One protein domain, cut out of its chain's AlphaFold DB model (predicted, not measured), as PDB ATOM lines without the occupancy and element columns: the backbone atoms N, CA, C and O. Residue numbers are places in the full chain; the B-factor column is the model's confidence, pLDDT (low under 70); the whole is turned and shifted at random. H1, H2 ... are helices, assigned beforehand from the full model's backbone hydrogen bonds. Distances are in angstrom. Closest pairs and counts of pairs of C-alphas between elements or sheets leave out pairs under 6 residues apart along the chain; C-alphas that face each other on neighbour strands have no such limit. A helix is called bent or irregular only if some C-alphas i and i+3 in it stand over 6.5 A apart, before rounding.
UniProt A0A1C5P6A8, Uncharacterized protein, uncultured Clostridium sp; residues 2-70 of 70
ATOM      1  N   GLU A   2      91.672 113.460  89.231       86.31
ATOM      2  CA  GLU A   2      92.429 112.708  90.258       86.31
ATOM      3  C   GLU A   2      93.938 112.598  89.955       86.31
ATOM      4  O   GLU A   2      94.766 112.995  90.768       86.31
ATOM      5  N   ASN A   3      94.292 112.154  88.741       88.50
ATOM      6  CA  ASN A   3      95.691 111.933  88.344       88.50
ATOM      7  C   ASN A   3      96.531 113.218  88.356       88.50
ATOM      8  O   ASN A   3      97.684 113.189  88.768       88.50
ATOM      9  N   LEU A   4      95.952 114.351  87.942       87.56
ATOM     10  CA  LEU A   4      96.654 115.640  87.947       87.56
ATOM     11  C   LEU A   4      96.937 116.110  89.377       87.56
ATOM     12  O   LEU A   4      98.037 116.571  89.660       87.56
ATOM     13  N   LYS A   5      95.978 115.932  90.294       87.06
ATOM     14  CA  LYS A   5      96.178 116.237  91.719       87.06
ATOM     15  C   LYS A   5      97.271 115.363  92.334       87.06
ATOM     16  O   LYS A   5      98.133 115.871  93.037       87.06
ATOM     17  N   GLN A   6      97.268 114.064  92.036       91.06
ATOM     18  CA  GLN A   6      98.300 113.142  92.521       91.06
ATOM     19  C   GLN A   6      99.693 113.486  91.982       91.06
ATOM     20  O   GLN A   6     100.667 113.416  92.726       91.06
ATOM     21  N   MET A   7      99.800 113.870  90.706       91.94
ATOM     22  CA  MET A   7     101.063 114.346  90.132       91.94
ATOM     23  C   MET A   7     101.556 115.618  90.827       91.94
ATOM     24  O   MET A   7     102.732 115.688  91.167       91.94
ATOM     25  N   HIS A   8     100.661 116.573  91.095       88.56
ATOM     26  CA  HIS A   8     100.990 117.810  91.811       88.56
ATOM     27  C   HIS A   8     101.541 117.538  93.216       88.56
ATOM     28  O   HIS A   8     102.598 118.050  93.572       88.56
ATOM     29  N   TYR A   9     100.884 116.672  93.996       89.44
ATOM     30  CA  TYR A   9     101.379 116.301  95.328       89.44
ATOM     31  C   TYR A   9     102.760 115.640  95.274       89.44
ATOM     32  O   TYR A   9     103.636 116.004  96.050       89.44
ATOM     33  N   LYS A  10     102.995 114.750  94.301       93.75
ATOM     34  CA  LYS A  10     104.318 114.138  94.110       93.75
ATOM     35  C   LYS A  10     105.410 115.164  93.808       93.75
ATOM     36  O   LYS A  10     106.538 114.977  94.245       93.75
ATOM     37  N   GLN A  11     105.102 116.220  93.057       90.56
ATOM     38  CA  GLN A  11     106.073 117.277  92.760       90.56
ATOM     39  C   GLN A  11     106.436 118.083  94.010       90.56
ATOM     40  O   GLN A  11     107.614 118.357  94.224       90.56
ATOM     41  N   ILE A  12     105.447 118.406  94.852       89.81
ATOM     42  CA  ILE A  12     105.685 119.074  96.139       89.81
ATOM     43  C   ILE A  12     106.557 118.197  97.043       89.81
ATOM     44  O   ILE A  12     107.530 118.691  97.608       89.81
ATOM     45  N   ASP A  13     106.240 116.904  97.152       90.62
ATOM     46  CA  ASP A  13     106.992 115.969  97.995       90.62
ATOM     47  C   ASP A  13     108.442 115.814  97.524       90.62
ATOM     48  O   ASP A  13     109.360 115.840  98.343       90.62
ATOM     49  N   LEU A  14     108.668 115.682  96.211       91.12
ATOM     50  CA  LEU A  14     110.017 115.627  95.637       91.12
ATOM     51  C   LEU A  14     110.817 116.884  95.989       91.12
ATOM     52  O   LEU A  14     111.915 116.775  96.523       91.12
ATOM     53  N   TYR A  15     110.233 118.062  95.769       87.00
ATOM     54  CA  TYR A  15     110.890 119.335  96.050       87.00
ATOM     55  C   TYR A  15     111.201 119.524  97.544       87.00
ATOM     56  O   TYR A  15     112.293 119.950  97.919       87.00
ATOM     57  N   PHE A  16     110.263 119.163  98.425       88.44
ATOM     58  CA  PHE A  16     110.489 119.199  99.869       88.44
ATOM     59  C   PHE A  16     111.630 118.266 100.289       88.44
ATOM     60  O   PHE A  16     112.486 118.669 101.076       88.44
ATOM     61  N   ASN A  17     111.670 117.046  99.748       88.88
ATOM     62  CA  ASN A  17     112.719 116.080 100.061       88.88
ATOM     63  C   ASN A  17     114.102 116.552  99.597       88.88
ATOM     64  O   ASN A  17     115.057 116.382 100.348       88.88
ATOM     65  N   GLU A  18     114.208 117.191  98.430       88.06
ATOM     66  CA  GLU A  18     115.465 117.786  97.950       88.06
ATOM     67  C   GLU A  18     115.985 118.864  98.915       88.06
ATOM     68  O   GLU A  18     117.161 118.854  99.290       88.06
ATOM     69  N   ILE A  19     115.103 119.757  99.383       83.69
ATOM     70  CA  ILE A  19     115.475 120.783 100.366       83.69
ATOM     71  C   ILE A  19     115.896 120.128 101.683       83.69
ATOM     72  O   ILE A  19     116.940 120.474 102.231       83.69
ATOM     73  N   ILE A  20     115.112 119.184 102.209       85.12
ATOM     74  CA  ILE A  20     115.440 118.516 103.474       85.12
ATOM     75  C   ILE A  20     116.764 117.763 103.377       85.12
ATOM     76  O   ILE A  20     117.573 117.878 104.293       85.12
ATOM     77  N   GLU A  21     117.021 117.048 102.284       87.75
ATOM     78  CA  GLU A  21     118.278 116.332 102.075       87.75
ATOM     79  C   GLU A  21     119.473 117.288 102.119       87.75
ATOM     80  O   GLU A  21     120.401 117.081 102.909       87.75
ATOM     81  N   TYR A  22     119.415 118.379 101.353       84.44
ATOM     82  CA  TYR A  22     120.454 119.404 101.367       84.44
ATOM     83  C   TYR A  22     120.660 119.988 102.774       84.44
ATOM     84  O   TYR A  22     121.783 120.101 103.273       84.44
ATOM     85  N   LYS A  23     119.571 120.327 103.463       80.25
ATOM     86  CA  LYS A  23     119.610 120.951 104.789       80.25
ATOM     87  C   LYS A  23     120.115 119.995 105.870       80.25
ATOM     88  O   LYS A  23     120.845 120.417 106.768       80.25
ATOM     89  N   SER A  24     119.789 118.708 105.772       81.88
ATOM     90  CA  SER A  24     120.325 117.656 106.637       81.88
ATOM     91  C   SER A  24     121.829 117.466 106.435       81.88
ATOM     92  O   SER A  24     122.551 117.367 107.424       81.88
ATOM     93  N   GLN A  25     122.321 117.490 105.191       84.12
ATOM     94  CA  GLN A  25     123.762 117.433 104.900       84.12
ATOM     95  C   GLN A  25     124.526 118.632 105.492       84.12
ATOM     96  O   GLN A  25     125.687 118.497 105.878       84.12
ATOM     97  N   ASN A  26     123.862 119.784 105.629       81.12
ATOM     98  CA  ASN A  26     124.426 121.014 106.189       81.12
ATOM     99  C   ASN A  26     124.137 121.219 107.691       81.12
ATOM    100  O   ASN A  26     124.429 122.283 108.234       81.12
ATOM    101  N   ASN A  27     123.594 120.211 108.388       76.31
ATOM    102  CA  ASN A  27     123.229 120.287 109.808       76.31
ATOM    103  C   ASN A  27     122.272 121.453 110.145       76.31
ATOM    104  O   ASN A  27     122.342 122.020 111.236       76.31
ATOM    105  N   GLU A  28     121.362 121.815 109.236       76.50
ATOM    106  CA  GLU A  28     120.384 122.890 109.464       76.50
ATOM    107  C   GLU A  28     119.132 122.415 110.235       76.50
ATOM    108  O   GLU A  28     118.439 123.235 110.833       76.50
ATOM    109  N   PHE A  29     118.879 121.100 110.314       75.56
ATOM    110  CA  PHE A  29     117.796 120.494 111.107       75.56
ATOM    111  C   PHE A  29     118.327 119.441 112.081       75.56
ATOM    112  O   PHE A  29     118.954 118.478 111.650       75.56
ATOM    113  N   TRP A  30     118.058 119.590 113.387       73.81
ATOM    114  CA  TRP A  30     118.537 118.628 114.402       73.81
ATOM    115  C   TRP A  30     117.417 117.869 115.125       73.81
ATOM    116  O   TRP A  30     117.511 116.661 115.299       73.81
ATOM    117  N   CYS A  31     116.352 118.549 115.569       79.31
ATOM    118  CA  CYS A  31     115.312 117.928 116.408       79.31
ATOM    119  C   CYS A  31     114.019 117.576 115.661       79.31
ATOM    120  O   CYS A  31     113.110 116.997 116.248       79.31
ATOM    121  N   GLY A  32     113.890 117.991 114.398       79.75
ATOM    122  CA  GLY A  32     112.710 117.746 113.566       79.75
ATOM    123  C   GLY A  32     111.426 118.485 113.971       79.75
ATOM    124  O   GLY A  32     110.480 118.510 113.191       79.75
ATOM    125  N   TYR A  33     111.383 119.136 115.140       84.25
ATOM    126  CA  TYR A  33     110.177 119.785 115.676       84.25
ATOM    127  C   TYR A  33     109.552 120.795 114.706       84.25
ATOM    128  O   TYR A  33     108.335 120.862 114.555       84.25
ATOM    129  N   SER A  34     110.391 121.566 114.017       79.94
ATOM    130  CA  SER A  34     109.941 122.611 113.106       79.94
ATOM    131  C   SER A  34     109.682 122.117 111.670       79.94
ATOM    132  O   SER A  34     109.192 122.894 110.852       79.94
ATOM    133  N   LEU A  35     109.931 120.835 111.350       83.06
ATOM    134  CA  LEU A  35     109.800 120.291 109.985       83.06
ATOM    135  C   LEU A  35     108.377 120.391 109.428       83.06
ATOM    136  O   LEU A  35     108.206 120.729 108.262       83.06
ATOM    137  N   ALA A  36     107.355 120.142 110.251       84.88
ATOM    138  CA  ALA A  36     105.964 120.212 109.797       84.88
ATOM    139  C   ALA A  36     105.573 121.636 109.363       84.88
ATOM    140  O   ALA A  36     104.913 121.823 108.344       84.88
ATOM    141  N   MET A  37     106.022 122.653 110.106       84.38
ATOM    142  CA  MET A  37     105.788 124.052 109.738       84.38
ATOM    143  C   MET A  37     106.596 124.443 108.498       84.38
ATOM    144  O   MET A  37     106.074 125.117 107.613       84.38
ATOM    145  N   PHE A  38     107.833 123.954 108.390       84.56
ATOM    146  CA  PHE A  38     108.667 124.154 107.209       84.56
ATOM    147  C   PHE A  38     108.032 123.570 105.939       84.56
ATOM    148  O   PHE A  38     108.002 124.235 104.908       84.56
ATOM    149  N   GLN A  39     107.439 122.373 106.015       86.12
ATOM    150  CA  GLN A  39     106.742 121.749 104.885       86.12
ATOM    151  C   GLN A  39     105.572 122.603 104.374       86.12
ATOM    152  O   GLN A  39     105.358 122.704 103.163       86.12
ATOM    153  N   ILE A  40     104.833 123.253 105.279       87.12
ATOM    154  CA  ILE A  40     103.744 124.170 104.916       87.12
ATOM    155  C   ILE A  40     104.295 125.391 104.170       87.12
ATOM    156  O   ILE A  40     103.741 125.783 103.142       87.12
ATOM    157  N   GLU A  41     105.393 125.979 104.647       84.12
ATOM    158  CA  GLU A  41     106.020 127.125 103.981       84.12
ATOM    159  C   GLU A  41     106.575 126.762 102.598       84.12
ATOM    160  O   GLU A  41     106.300 127.476 101.632       84.12
ATOM    161  N   VAL A  42     107.246 125.613 102.465       84.69
ATOM    162  CA  VAL A  42     107.724 125.085 101.173       84.69
ATOM    163  C   VAL A  42     106.559 124.860 100.206       84.69
ATOM    164  O   VAL A  42     106.621 125.280  99.052       84.69
ATOM    165  N   THR A  43     105.461 124.264 100.678       87.44
ATOM    166  CA  THR A  43     104.257 124.034  99.863       87.44
ATOM    167  C   THR A  43     103.652 125.350  99.373       87.44
ATOM    168  O   THR A  43     103.260 125.471  98.210       87.44
ATOM    169  N   ASN A  44     103.586 126.362 100.240       86.25
ATOM    170  CA  ASN A  44     103.082 127.683  99.877       86.25
ATOM    171  C   ASN A  44     103.990 128.378  98.856       86.25
ATOM    172  O   ASN A  44     103.476 128.951  97.895       86.25
ATOM    173  N   ALA A  45     105.312 128.307  99.029       80.69
ATOM    174  CA  ALA A  45     106.276 128.857  98.077       80.69
ATOM    175  C   ALA A  45     106.155 128.182  96.699       80.69
ATOM    176  O   ALA A  45     106.009 128.872  95.686       80.69
ATOM    177  N   PHE A  46     106.087 126.844  96.677       84.88
ATOM    178  CA  PHE A  46     105.888 126.049  95.462       84.88
ATOM    179  C   PHE A  46     104.608 126.455  94.719       84.88
ATOM    180  O   PHE A  46     104.642 126.752  93.527       84.88
ATOM    181  N   ASN A  47     103.479 126.549  95.430       85.12
ATOM    182  CA  ASN A  47     102.192 126.917  94.834       85.12
ATOM    183  C   ASN A  47     102.151 128.362  94.305       85.12
ATOM    184  O   ASN A  47     101.383 128.644  93.386       85.12
ATOM    185  N   LYS A  48     102.951 129.280  94.865       83.19
ATOM    186  CA  LYS A  48     103.070 130.654  94.352       83.19
ATOM    187  C   LYS A  48     104.038 130.770  93.164       83.19
ATOM    188  O   LYS A  48     104.088 131.828  92.544       83.19
ATOM    189  N   GLY A  49     104.811 129.724  92.854       74.50
ATOM    190  CA  GLY A  49     105.814 129.735  91.786       74.50
ATOM    191  C   GLY A  49     107.078 130.544  92.104       74.50
ATOM    192  O   GLY A  49     107.816 130.882  91.181       74.50
ATOM    193  N   PHE A  50     107.339 130.872  93.377       62.25
ATOM    194  CA  PHE A  50     108.541 131.606  93.791       62.25
ATOM    195  C   PHE A  50     109.583 130.659  94.400       62.25
ATOM    196  O   PHE A  50     109.312 129.970  95.379       62.25
ATOM    197  N   ILE A  51     110.799 130.689  93.840       55.09
ATOM    198  CA  ILE A  51     112.021 130.044  94.365       55.09
ATOM    199  C   ILE A  51     113.016 131.150  94.758       55.09
ATOM    200  O   ILE A  51     114.174 131.165  94.353       55.09
ATOM    201  N   THR A  52     112.544 132.199  95.427       49.47
ATOM    202  CA  THR A  52     113.393 133.351  95.744       49.47
ATOM    203  C   THR A  52     113.236 133.709  97.200       49.47
ATOM    204  O   THR A  52     112.125 134.052  97.579       49.47
ATOM    205  N   LEU A  53     114.345 133.632  97.950       51.41
ATOM    206  CA  LEU A  53     114.784 134.459  99.093       51.41
ATOM    207  C   LEU A  53     113.702 135.150  99.958       51.41
ATOM    208  O   LEU A  53     113.957 136.207 100.529       51.41
ATOM    209  N   GLU A  54     112.513 134.574 100.113       53.31
ATOM    210  CA  GLU A  54     111.617 134.937 101.198       53.31
ATOM    211  C   GLU A  54     112.303 134.403 102.450       53.31
ATOM    212  O   GLU A  54     112.545 133.201 102.590       53.31
ATOM    213  N   GLN A  55     112.707 135.323 103.328       54.19
ATOM    214  CA  GLN A  55     113.046 134.960 104.692       54.19
ATOM    215  C   GLN A  55     111.848 134.180 105.225       54.19
ATOM    216  O   GLN A  55     110.749 134.721 105.355       54.19
ATOM    217  N   SER A  56     112.050 132.884 105.427       58.88
ATOM    218  CA  SER A  56     111.049 132.026 106.026       58.88
ATOM    219  C   SER A  56     110.737 132.609 107.408       58.88
ATOM    220  O   SER A  56     111.641 133.007 108.147       58.88
ATOM    221  N   ASN A  57     109.453 132.709 107.768       63.53
ATOM    222  CA  ASN A  57     109.087 133.024 109.156       63.53
ATOM    223  C   ASN A  57     109.269 131.790 110.058       63.53
ATOM    224  O   ASN A  57     108.970 131.820 111.253       63.53
ATOM    225  N   PHE A  58     109.772 130.702 109.480       69.94
ATOM    226  CA  PHE A  58     110.212 129.509 110.152       69.94
ATOM    227  C   PHE A  58     111.304 129.805 111.188       69.94
ATOM    228  O   PHE A  58     112.369 130.364 110.920       69.94
ATOM    229  N   LEU A  59     111.041 129.340 112.406       70.62
ATOM    230  CA  LEU A  59     111.980 129.378 113.515       70.62
ATOM    231  C   LEU A  59     112.434 127.949 113.827       70.62
ATOM    232  O   LEU A  59     111.662 127.140 114.344       70.62
ATOM    233  N   CYS A  60     113.708 127.642 113.566       74.69
ATOM    234  CA  CYS A  60     114.372 126.474 114.144       74.69
ATOM    235  C   CYS A  60     115.263 126.924 115.290       74.69
ATOM    236  O   CYS A  60     116.180 127.714 115.092       74.69
ATOM    237  N   ARG A  61     115.024 126.407 116.499       75.25
ATOM    238  CA  ARG A  61     115.915 126.673 117.637       75.25
ATOM    239  C   ARG A  61     117.083 125.696 117.720       75.25
ATOM    240  O   ARG A  61     118.113 126.027 118.295       75.25
ATOM    241  N   CYS A  62     116.897 124.491 117.194       75.19
ATOM    242  CA  CYS A  62     117.877 123.415 117.280       75.19
ATOM    243  C   CYS A  62     118.813 123.361 116.065       75.19
ATOM    244  O   CYS A  62     119.616 122.449 116.000       75.19
ATOM    245  N   GLY A  63     118.719 124.302 115.124       69.12
ATOM    246  CA  GLY A  63     119.563 124.389 113.931       69.12
ATOM    247  C   GLY A  63     119.764 125.845 113.502       69.12
ATOM    248  O   GLY A  63     119.431 126.763 114.255       69.12
ATOM    249  N   ASN A  64     120.301 126.062 112.301       66.69
ATOM    250  CA  ASN A  64     120.370 127.397 111.701       66.69
ATOM    251  C   ASN A  64     118.981 127.863 111.228       66.69
ATOM    252  O   ASN A  64     118.071 127.054 111.039       66.69
ATOM    253  N   TYR A  65     118.805 129.177 111.032       61.34
ATOM    254  CA  TYR A  65     117.617 129.713 110.360       61.34
ATOM    255  C   TYR A  65     117.515 129.082 108.964       61.34
ATOM    256  O   TYR A  65     118.311 129.411 108.086       61.34
ATOM    257  N   ALA A  66     116.574 128.153 108.772       59.62
ATOM    258  CA  ALA A  66     116.461 127.431 107.511       59.62
ATOM    259  C   ALA A  66     115.811 128.339 106.465       59.62
ATOM    260  O   ALA A  66     114.632 128.686 106.561       59.62
ATOM    261  N   SER A  67     116.580 128.729 105.454       63.62
ATOM    262  CA  SER A  67     116.031 129.287 104.220       63.62
ATOM    263  C   SER A  67     115.359 128.181 103.396       63.62
ATOM    264  O   SER A  67     115.723 127.012 103.499       63.62
ATOM    265  N   ILE A  68     114.397 128.543 102.543       61.84
ATOM    266  CA  ILE A  68     113.745 127.611 101.595       61.84
ATOM    267  C   ILE A  68     114.657 127.315 100.377       61.84
ATOM    268  O   ILE A  68     114.293 126.564  99.479       61.84
ATOM    269  N   ASN A  69     115.869 127.878 100.347       63.56
ATOM    270  CA  ASN A  69     116.819 127.686  99.256       63.56
ATOM    271  C   ASN A  69     117.720 126.466  99.496       63.56
ATOM    272  O   ASN A  69     118.119 126.197 100.637       63.56
ATOM    273  N   LEU A  70     118.065 125.801  98.391       57.62
ATOM    274  CA  LEU A  70     119.223 124.912  98.268       57.62
ATOM    275  C   LEU A  70     120.538 125.698  98.386       57.62
ATOM    276  O   LEU A  70     120.524 126.945  98.270       57.62
TER     277      LEU A  70
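Overview. This is residues 2 to 70 of the 70 residues of an uncharacterized protein of uncultured Clostridium sp (UniProt A0A1C5P6A8). One long helix, H1, makes the length of the domain, and a shorter helix, H2, is set obliquely against its middle part. A tail with no named element, residues 49 to 70, loops back on the same side of H1 as H2, while residues 2 to 7 of H1 stick out at one end. The printed part has 69 residues, with two named helices in the order H1, H2 and no named strand, and its class is all helix. It is compact, with a radius of gyration of the C-alphas of 12.3 A, and elongated, spanning 39 by 20 by 18 A.

Arrangement. H1, residues 2 to 25, is the longest helix. H2, residues 35 to 48, touches H1, and H1 touches H2 with residues 12 to 16 alone. The closest C-alphas of the two are those of Ile 12 and Thr 43, 6.4 A apart. Their lines stand at a steep tilt of 56 degrees, and they run opposite ways. Their centres are 10.4 A apart. In H1 and H2 every O i to N i+4 pair is within hydrogen-bond range.

Along the chain. H1 runs 34.9 A from C-alpha 2 at (92.429, 112.708, 90.258) to C-alpha 25 at (123.762, 117.433, 104.900). H2 has 14 residues and measures 19.9 A from first to last C-alpha, ending with C-alpha 48 at (103.070, 130.654, 94.352). Neither helix is bent.

Size, cuts and confidence. The two C-alphas farthest apart are those of Glu 2 and Arg 61, 38.7 A. Residues 2 to 7, which belong to H1, stand free. A short link of 9 residues joins H1 to H2. The C-alphas of residues 49 to 70 lie 6 to 16 A from the mean of all C-alphas. The printed part has no cut and ends at Leu 70, the chain's last residue. The mean pLDDT of the printed part is 78.1, and the model's confidence is low, under 70, at residues 50 to 58 and 63 to 70.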